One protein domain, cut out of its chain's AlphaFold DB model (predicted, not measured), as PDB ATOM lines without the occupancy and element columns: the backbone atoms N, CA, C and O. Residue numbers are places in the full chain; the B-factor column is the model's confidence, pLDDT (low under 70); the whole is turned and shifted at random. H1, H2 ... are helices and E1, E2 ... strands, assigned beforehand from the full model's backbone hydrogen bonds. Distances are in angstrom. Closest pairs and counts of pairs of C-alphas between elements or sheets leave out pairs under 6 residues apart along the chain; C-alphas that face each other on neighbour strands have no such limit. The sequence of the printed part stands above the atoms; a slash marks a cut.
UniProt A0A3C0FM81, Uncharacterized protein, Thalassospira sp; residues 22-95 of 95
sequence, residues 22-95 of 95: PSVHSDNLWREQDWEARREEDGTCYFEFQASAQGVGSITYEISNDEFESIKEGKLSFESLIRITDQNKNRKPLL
ATOM      1  N   PRO A  22     163.689 159.069 175.580       78.56
ATOM      2  CA  PRO A  22     164.507 158.001 176.142       78.56
ATOM      3  C   PRO A  22     165.946 158.143 175.637       78.56
ATOM      4  O   PRO A  22     166.144 158.404 174.445       78.56
ATOM      5  N   SER A  23     166.927 157.932 176.516       86.44
ATOM      6  CA  SER A  23     168.325 157.842 176.095       86.44
ATOM      7  C   SER A  23     168.521 156.606 175.212       86.44
ATOM      8  O   SER A  23     168.009 155.525 175.516       86.44
ATOM      9  N   VAL A  24     169.232 156.773 174.099       90.81
ATOM     10  CA  VAL A  24     169.536 155.706 173.134       90.81
ATOM     11  C   VAL A  24     170.987 155.846 172.714       90.81
ATOM     12  O   VAL A  24     171.355 156.865 172.143       90.81
ATOM     13  N   HIS A  25     171.796 154.816 172.939       93.38
ATOM     14  CA  HIS A  25     173.190 154.782 172.502       93.38
ATOM     15  C   HIS A  25     173.380 153.617 171.538       93.38
ATOM     16  O   HIS A  25     173.135 152.461 171.878       93.38
ATOM     17  N   SER A  26     173.767 153.935 170.310       91.81
ATOM     18  CA  SER A  26     173.972 152.988 169.216       91.81
ATOM     19  C   SER A  26     175.052 153.512 168.271       91.81
ATOM     20  O   SER A  26     175.527 154.636 168.430       91.81
ATOM     21  N   ASP A  27     175.419 152.722 167.263       91.88
ATOM     22  CA  ASP A  27     176.478 153.099 166.321       91.88
ATOM     23  C   ASP A  27     176.187 154.383 165.538       91.88
ATOM     24  O   ASP A  27     177.117 155.141 165.266       91.88
ATOM     25  N   ASN A  28     174.911 154.641 165.225       94.12
ATOM     26  CA  ASN A  28     174.476 155.762 164.383       94.12
ATOM     27  C   ASN A  28     173.595 156.782 165.119       94.12
ATOM     28  O   ASN A  28     173.215 157.793 164.538       94.12
ATOM     29  N   LEU A  29     173.244 156.538 166.382       94.00
ATOM     30  CA  LEU A  29     172.417 157.445 167.178       94.00
ATOM     31  C   LEU A  29     172.902 157.458 168.622       94.00
ATOM     32  O   LEU A  29     172.894 156.426 169.295       94.00
ATOM     33  N   TRP A  30     173.244 158.654 169.088       94.19
ATOM     34  CA  TRP A  30     173.513 158.973 170.478       94.19
ATOM     35  C   TRP A  30     172.500 160.008 170.961       94.19
ATOM     36  O   TRP A  30     172.613 161.192 170.668       94.19
ATOM     37  N   ARG A  31     171.476 159.570 171.681       92.31
ATOM     38  CA  ARG A  31     170.377 160.400 172.167       92.31
ATOM     39  C   ARG A  31     170.379 160.437 173.682       92.31
ATOM     40  O   ARG A  31     170.459 159.397 174.328       92.31
ATOM     41  N   GLU A  32     170.179 161.634 174.205       89.81
ATOM     42  CA  GLU A  32     169.854 161.912 175.595       89.81
ATOM     43  C   GLU A  32     168.474 162.575 175.695       89.81
ATOM     44  O   GLU A  32     167.735 162.694 174.713       89.81
ATOM     45  N   GLN A  33     168.111 163.000 176.903       82.88
ATOM     46  CA  GLN A  33     166.792 163.552 177.200       82.88
ATOM     47  C   GLN A  33     166.434 164.785 176.349       82.88
ATOM     48  O   GLN A  33     165.310 164.863 175.846       82.88
ATOM     49  N   ASP A  34     167.394 165.700 176.169       82.75
ATOM     50  CA  ASP A  34     167.173 167.036 175.588       82.75
ATOM     51  C   ASP A  34     167.995 167.306 174.313       82.75
ATOM     52  O   ASP A  34     167.901 168.385 173.717       82.75
ATOM     53  N   TRP A  35     168.809 166.335 173.887       88.75
ATOM     54  CA  TRP A  35     169.645 166.433 172.693       88.75
ATOM     55  C   TRP A  35     169.932 165.061 172.083       88.75
ATOM     56  O   TRP A  35     169.836 164.028 172.743       88.75
ATOM     57  N   GLU A  36     170.302 165.047 170.812       93.50
ATOM     58  CA  GLU A  36     170.783 163.863 170.117       93.50
ATOM     59  C   GLU A  36     171.878 164.214 169.117       93.50
ATOM     60  O   GLU A  36     171.907 165.301 168.550       93.50
ATOM     61  N   ALA A  37     172.770 163.266 168.881       94.00
ATOM     62  CA  ALA A  37     173.642 163.238 167.732       94.00
ATOM     63  C   ALA A  37     173.295 162.008 166.890       94.00
ATOM     64  O   ALA A  37     173.102 160.918 167.434       94.00
ATOM     65  N   ARG A  38     173.206 162.160 165.571       95.50
ATOM     66  CA  ARG A  38     172.877 161.064 164.652       95.50
ATOM     67  C   ARG A  38     173.762 161.080 163.416       95.50
ATOM     68  O   ARG A  38     174.187 162.148 162.989       95.50
ATOM     69  N   ARG A  39     174.008 159.905 162.848       95.75
ATOM     70  CA  ARG A  39     174.694 159.697 161.573       95.75
ATOM     71  C   ARG A  39     173.692 159.138 160.566       95.75
ATOM     72  O   ARG A  39     173.081 158.103 160.830       95.75
ATOM     73  N   GLU A  40     173.526 159.822 159.442       94.56
ATOM     74  CA  GLU A  40     172.694 159.361 158.329       94.56
ATOM     75  C   GLU A  40     173.432 158.326 157.463       94.56
ATOM     76  O   GLU A  40     174.636 158.101 157.601       94.56
ATOM     77  N   GLU A  41     172.709 157.692 156.537       91.50
ATOM     78  CA  GLU A  41     173.255 156.657 155.645       91.50
ATOM     79  C   GLU A  41     174.362 157.171 154.711       91.50
ATOM     80  O   GLU A  41     175.234 156.402 154.310       91.50
ATOM     81  N   ASP A  42     174.359 158.466 154.383       92.12
ATOM     82  CA  ASP A  42     175.389 159.111 153.561       92.12
ATOM     83  C   ASP A  42     176.668 159.466 154.347       92.12
ATOM     84  O   ASP A  42     177.641 159.951 153.767       92.12
ATOM     85  N   GLY A  43     176.690 159.191 155.656       90.56
ATOM     86  CA  GLY A  43     177.794 159.499 156.562       90.56
ATOM     87  C   GLY A  43     177.735 160.901 157.173       90.56
ATOM     88  O   GLY A  43     178.570 161.220 158.026       90.56
ATOM     89  N   THR A  44     176.754 161.725 156.800       93.31
ATOM     90  CA  THR A  44     176.562 163.051 157.390       93.31
ATOM     91  C   THR A  44     176.136 162.908 158.845       93.31
ATOM     92  O   THR A  44     175.261 162.109 159.184       93.31
ATOM     93  N   CYS A  45     176.774 163.677 159.726       95.31
ATOM     94  CA  CYS A  45     176.481 163.651 161.149       95.31
ATOM     95  C   CYS A  45     175.776 164.945 161.568       95.31
ATOM     96  O   CYS A  45     176.156 166.044 161.165       95.31
ATOM     97  N   TYR A  46     174.768 164.817 162.421       94.62
ATOM     98  CA  TYR A  46     173.981 165.925 162.942       94.62
ATOM     99  C   TYR A  46     173.972 165.923 164.459       94.62
ATOM    100  O   TYR A  46     174.001 164.869 165.086       94.62
ATOM    101  N   PHE A  47     173.877 167.114 165.032       93.25
ATOM    102  CA  PHE A  47     173.651 167.368 166.445       93.25
ATOM    103  C   PHE A  47     172.402 168.234 166.591       93.25
ATOM    104  O   PHE A  47     172.381 169.376 166.135       93.25
ATOM    105  N   GLU A  48     171.364 167.683 167.209       91.62
ATOM    106  CA  GLU A  48     170.094 168.345 167.481       91.62
ATOM    107  C   GLU A  48     169.933 168.556 168.989       91.62
ATOM    108  O   GLU A  48     170.137 167.635 169.776       91.62
ATOM    109  N   PHE A  49     169.500 169.740 169.413       87.75
ATOM    110  CA  PHE A  49     169.100 169.976 170.800       87.75
ATOM    111  C   PHE A  49     167.916 170.929 170.911       87.75
ATOM    112  O   PHE A  49     167.636 171.727 170.014       87.75
ATOM    113  N   GLN A  50     167.204 170.855 172.032       81.69
ATOM    114  CA  GLN A  50     166.047 171.708 172.276       81.69
ATOM    115  C   GLN A  50     166.469 173.116 172.732       81.69
ATOM    116  O   GLN A  50     167.087 173.295 173.784       81.69
ATOM    117  N   ALA A  51     166.083 174.147 171.974       71.88
ATOM    118  CA  ALA A  51     166.321 175.538 172.350       71.88
ATOM    119  C   ALA A  51     165.253 176.013 173.345       71.88
ATOM    120  O   ALA A  51     164.217 176.581 172.998       71.88
ATOM    121  N   SER A  52     165.516 175.772 174.627       55.81
ATOM    122  CA  SER A  52     164.570 176.013 175.727       55.81
ATOM    123  C   SER A  52     164.236 177.491 175.995       55.81
ATOM    124  O   SER A  52     163.407 177.778 176.852       55.81
ATOM    125  N   ALA A  53     164.833 178.447 175.276       52.97
ATOM    126  CA  ALA A  53     164.678 179.867 175.587       52.97
ATOM    127  C   ALA A  53     163.304 180.461 175.211       52.97
ATOM    128  O   ALA A  53     162.901 181.435 175.841       52.97
ATOM    129  N   GLN A  54     162.573 179.919 174.221       41.88
ATOM    130  CA  GLN A  54     161.291 180.514 173.774       41.88
ATOM    131  C   GLN A  54     160.203 179.516 173.325       41.88
ATOM    132  O   GLN A  54     159.201 179.925 172.745       41.88
ATOM    133  N   GLY A  55     160.346 178.215 173.598       47.34
ATOM    134  CA  GLY A  55     159.303 177.229 173.265       47.34
ATOM    135  C   GLY A  55     159.128 176.958 171.764       47.34
ATOM    136  O   GLY A  55     158.092 176.433 171.357       47.34
ATOM    137  N   VAL A  56     160.128 177.291 170.944       52.88
ATOM    138  CA  VAL A  56     160.087 177.131 169.486       52.88
ATOM    139  C   VAL A  56     161.294 176.313 169.030       52.88
ATOM    140  O   VAL A  56     162.385 176.843 168.862       52.88
ATOM    141  N   GLY A  57     161.062 175.019 168.808       70.12
ATOM    142  CA  GLY A  57     161.901 174.182 167.950       70.12
ATOM    143  C   GLY A  57     163.119 173.513 168.590       70.12
ATOM    144  O   GLY A  57     163.610 173.880 169.661       70.12
ATOM    145  N   SER A  58     163.587 172.478 167.898       80.69
ATOM    146  CA  SER A  58     164.950 171.983 168.015       80.69
ATOM    147  C   SER A  58     165.864 172.795 167.095       80.69
ATOM    148  O   SER A  58     165.418 173.336 166.082       80.69
ATOM    149  N   ILE A  59     167.136 172.912 167.463       86.38
ATOM    150  CA  ILE A  59     168.176 173.455 166.592       86.38
ATOM    151  C   ILE A  59     169.069 172.298 166.185       86.38
ATOM    152  O   ILE A  59     169.548 171.564 167.050       86.38
ATOM    153  N   THR A  60     169.312 172.179 164.883       90.50
ATOM    154  CA  THR A  60     170.178 171.151 164.312       90.50
ATOM    155  C   THR A  60     171.434 171.785 163.737       90.50
ATOM    156  O   THR A  60     171.369 172.788 163.030       90.50
ATOM    157  N   TYR A  61     172.585 171.187 164.011       91.31
ATOM    158  CA  TYR A  61     173.869 171.541 163.423       91.31
ATOM    159  C   TYR A  61     174.467 170.327 162.733       91.31
ATOM    160  O   TYR A  61     174.384 169.214 163.247       91.31
ATOM    161  N   GLU A  62     175.124 170.543 161.599       93.19
ATOM    162  CA  GLU A  62     176.011 169.530 161.036       93.19
ATOM    163  C   GLU A  62     177.280 169.430 161.886       93.19
ATOM    164  O   GLU A  62     177.893 170.446 162.253       93.19
ATOM    165  N   ILE A  63     177.663 168.201 162.215       93.69
ATOM    166  CA  ILE A  63     178.892 167.881 162.928       93.69
ATOM    167  C   ILE A  63     179.801 167.005 162.089       93.69
ATOM    168  O   ILE A  63     179.359 166.251 161.229       93.69
ATOM    169  N   SER A  64     181.098 167.132 162.331       93.56
ATOM    170  CA  SER A  64     182.071 166.244 161.719       93.56
ATOM    171  C   SER A  64     181.930 164.829 162.274       93.56
ATOM    172  O   SER A  64     181.459 164.606 163.394       93.56
ATOM    173  N   ASN A  65     182.391 163.857 161.493       94.06
ATOM    174  CA  ASN A  65     182.434 162.468 161.923       94.06
ATOM    175  C   ASN A  65     183.294 162.275 163.188       94.06
ATOM    176  O   ASN A  65     182.924 161.512 164.076       94.06
ATOM    177  N   ASP A  66     184.411 163.003 163.288       94.25
ATOM    178  CA  ASP A  66     185.275 163.014 164.471       94.25
ATOM    179  C   ASP A  66     184.564 163.566 165.713       94.25
ATOM    180  O   ASP A  66     184.715 163.014 166.804       94.25
ATOM    181  N   GLU A  67     183.752 164.621 165.568       93.81
ATOM    182  CA  GLU A  67     182.911 165.118 166.665       93.81
ATOM    183  C   GLU A  67     181.905 164.049 167.106       93.81
ATOM    184  O   GLU A  67     181.762 163.823 168.305       93.81
ATOM    185  N   PHE A  68     181.259 163.348 166.168       94.75
ATOM    186  CA  PHE A  68     180.305 162.282 166.487       94.75
ATOM    187  C   PHE A  68     180.953 161.098 167.225       94.75
ATOM    188  O   PHE A  68     180.424 160.636 168.236       94.75
ATOM    189  N   GLU A  69     182.117 160.619 166.779       94.75
ATOM    190  CA  GLU A  69     182.830 159.555 167.501       94.75
ATOM    191  C   GLU A  69     183.331 160.040 168.871       94.75
ATOM    192  O   GLU A  69     183.216 159.317 169.859       94.75
ATOM    193  N   SER A  70     183.772 161.296 168.981       94.31
ATOM    194  CA  SER A  70     184.194 161.872 170.267       94.31
ATOM    195  C   SER A  70     183.049 161.963 171.285       94.31
ATOM    196  O   SER A  70     183.294 161.872 172.491       94.31
ATOM    197  N   ILE A  71     181.802 162.127 170.821       93.62
ATOM    198  CA  ILE A  71     180.602 162.042 171.667       93.62
ATOM    199  C   ILE A  71     180.448 160.625 172.220       93.62
ATOM    200  O   ILE A  71     180.313 160.453 173.431       93.62
ATOM    201  N   LYS A  72     180.522 159.610 171.350       92.62
ATOM    202  CA  LYS A  72     180.398 158.193 171.738       92.62
ATOM    203  C   LYS A  72     181.487 157.755 172.715       92.62
ATOM    204  O   LYS A  72     181.232 156.957 173.611       92.62
ATOM    205  N   GLU A  73     182.696 158.288 172.564       92.88
ATOM    206  CA  GLU A  73     183.816 158.042 173.477       92.88
ATOM    207  C   GLU A  73     183.702 158.802 174.812       92.88
ATOM    208  O   GLU A  73     184.554 158.641 175.687       92.88
ATOM    209  N   GLY A  74     182.695 159.668 174.978       88.31
ATOM    210  CA  GLY A  74     182.528 160.510 176.165       88.31
ATOM    211  C   GLY A  74     183.560 161.639 176.287       88.31
ATOM    212  O   GLY A  74     183.646 162.284 177.331       88.31
ATOM    213  N   LYS A  75     184.347 161.899 175.235       91.56
ATOM    214  CA  LYS A  75     185.343 162.985 175.192       91.56
ATOM    215  C   LYS A  75     184.701 164.343 174.936       91.56
ATOM    216  O   LYS A  75     185.281 165.374 175.276       91.56
ATOM    217  N   LEU A  76     183.524 164.347 174.319       90.38
ATOM    218  CA  LEU A  76     182.857 165.551 173.855       90.38
ATOM    219  C   LEU A  76     181.431 165.600 174.416       90.38
ATOM    220  O   LEU A  76     180.552 164.845 174.016       90.38
ATOM    221  N   SER A  77     181.233 166.478 175.399       89.75
ATOM    222  CA  SER A  77     179.947 166.661 176.076       89.75
ATOM    223  C   SER A  77     179.029 167.622 175.317       89.75
ATOM    224  O   SER A  77     179.487 168.406 174.480       89.75
ATOM    225  N   PHE A  78     177.745 167.636 175.682       87.94
ATOM    226  CA  PHE A  78     176.784 168.642 175.222       87.94
ATOM    227  C   PHE A  78     177.322 170.077 175.378       87.94
ATOM    228  O   PHE A  78     177.357 170.838 174.415       87.94
ATOM    229  N   GLU A  79     177.814 170.445 176.565       87.62
ATOM    230  CA  GLU A  79     178.324 171.798 176.821       87.62
ATOM    231  C   GLU A  79     179.543 172.130 175.949       87.62
ATOM    232  O   GLU A  79     179.695 173.261 175.481       87.62
ATOM    233  N   SER A  80     180.403 171.140 175.699       88.75
ATOM    234  CA  SER A  80     181.559 171.278 174.811       88.75
ATOM    235  C   SER A  80     181.126 171.535 173.363       88.75
ATOM    236  O   SER A  80     181.648 172.457 172.740       88.75
ATOM    237  N   LEU A  81     180.140 170.787 172.850       87.88
ATOM    238  CA  LEU A  81     179.575 170.984 171.505       87.88
ATOM    239  C   LEU A  81     178.965 172.363 171.330       87.88
ATOM    240  O   LEU A  81     179.201 173.015 170.313       87.88
ATOM    241  N   ILE A  82     178.189 172.810 172.316       88.00
ATOM    242  CA  ILE A  82     177.564 174.129 172.287       88.00
ATOM    243  C   ILE A  82     178.635 175.213 172.236       88.00
ATOM    244  O   ILE A  82     178.549 176.098 171.393       88.00
ATOM    245  N   ARG A  83     179.689 175.119 173.059       87.50
ATOM    246  CA  ARG A  83     180.802 176.084 173.030       87.50
ATOM    247  C   ARG A  83     181.517 176.109 171.683       87.50
ATOM    248  O   ARG A  83     181.772 177.191 171.166       87.50
ATOM    249  N   ILE A  84     181.824 174.944 171.110       86.75
ATOM    250  CA  ILE A  84     182.453 174.845 169.781       86.75
ATOM    251  C   ILE A  84     181.556 175.500 168.728       86.75
ATOM    252  O   ILE A  84     182.027 176.258 167.883       86.75
ATOM    253  N   THR A  85     180.258 175.223 168.798       84.94
ATOM    254  CA  THR A  85     179.260 175.721 167.853       84.94
ATOM    255  C   THR A  85     179.070 177.232 167.960       84.94
ATOM    256  O   THR A  85     179.078 177.907 166.938       84.94
ATOM    257  N   ASP A  86     178.981 177.772 169.174       82.00
ATOM    258  CA  ASP A  86     178.851 179.209 169.439       82.00
ATOM    259  C   ASP A  86     180.106 179.995 169.014       82.00
ATOM    260  O   ASP A  86     180.022 181.075 168.430       82.00
ATOM    261  N   GLN A  87     181.295 179.420 169.228       85.38
ATOM    262  CA  GLN A  87     182.565 180.030 168.826       85.38
ATOM    263  C   GLN A  87     182.820 179.945 167.314       85.38
ATOM    264  O   GLN A  87     183.528 180.791 166.751       85.38
ATOM    265  N   ASN A  88     182.258 178.944 166.633       83.81
ATOM    266  CA  ASN A  88     182.451 178.745 165.204       83.81
ATOM    267  C   ASN A  88     181.470 179.590 164.379       83.81
ATOM    268  O   ASN A  88     180.388 179.147 164.006       83.81
ATOM    269  N   LYS A  89     181.915 180.786 163.981       79.44
ATOM    270  CA  LYS A  89     181.142 181.735 163.155       79.44
ATOM    271  C   LYS A  89     180.677 181.185 161.796       79.44
ATOM    272  O   LYS A  89     179.790 181.772 161.180       79.44
ATOM    273  N   ASN A  90     181.291 180.104 161.313       83.12
ATOM    274  CA  ASN A  90     180.936 179.474 160.042       83.12
ATOM    275  C   ASN A  90     179.915 178.343 160.214       83.12
ATOM    276  O   ASN A  90     179.282 177.958 159.232       83.12
ATOM    277  N   ARG A  91     179.735 177.821 161.435       83.88
ATOM    278  CA  ARG A  91     178.736 176.792 161.717       83.88
ATOM    279  C   ARG A  91     177.367 177.453 161.803       83.88
ATOM    280  O   ARG A  91     177.123 178.294 162.663       83.88
ATOM    281  N   LYS A  92     176.474 177.089 160.890       83.75
ATOM    282  CA  LYS A  92     175.109 177.620 160.849       83.75
ATOM    283  C   LYS A  92     174.118 176.524 161.221       83.75
ATOM    284  O   LYS A  92     174.348 175.373 160.849       83.75
ATOM    285  N   PRO A  93     173.041 176.865 161.942       84.81
ATOM    286  CA  PRO A  93     171.970 175.916 162.178       84.81
ATOM    287  C   PRO A  93     171.297 175.551 160.849       84.81
ATOM    288  O   PRO A  93     171.067 176.418 160.001       84.81
ATOM    289  N   LEU A  94     170.993 174.268 160.686       80.44
ATOM    290  CA  LEU A  94     170.137 173.738 159.633       80.44
ATOM    291  C   LEU A  94     168.693 173.885 160.136       80.44
ATOM    292  O   LEU A  94     168.289 173.172 161.055       80.44
ATOM    293  N   LEU A  95     167.983 174.896 159.623       63.06
ATOM    294  CA  LEU A  95     166.575 175.187 159.940       63.06
ATOM    295  C   LEU A  95     165.623 174.252 159.190       63.06
ATOM    296  O   LEU A  95     165.897 173.986 157.998       63.06
TER     297      LEU A  95
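This is residues 22 to 95 of the 95 residues of an uncharacterized protein of Thalassospira sp (UniProt A0A3C0FM81). A twisted wall of four strands has two short helices over one face, H1 nearer E2 and H2 nearer E4, in two layers. The 74 printed residues include E1, E2, E3, E4, H1 and H2 in chain order; the antiparallel sheet E1-E2-E3-E4 is a meander, each strand pairing with the one before. The class is mixed; the whole is compact, radius of gyration of the C-alphas 11.8 A, spans 32 by 29 by 24 A.

E1, residues 29 to 31, and E2, residues 35 to 39, form a hairpin, N 30 and O 37 2.8 A apart. E3, residues 45 to 50, forms hairpins with E2, N 36 and O 48 2.8 A apart, and with E4, residues 58 to 63, N 49 and O 59 3.0 A apart. H1, residues 65 to 72, is on the sheet at a height of 8.8 A; its closest C-alphas to E2 are Phe 68 and Ala 37, 6.8 A. H2, residues 78 to 87, is on the same face at 10.0 A. In both, every O i to N i+4 pair is within hydrogen-bond range.

E1 begins at C-alpha 29 (172.417, 157.445, 167.178); H2, 14.3 A, ends at C-alpha 87 (182.565, 180.030, 168.826). E3 measures 17.3 A.

The printed part has no cut or long link. Residues 52 to 56 and 95 have pLDDT under 70.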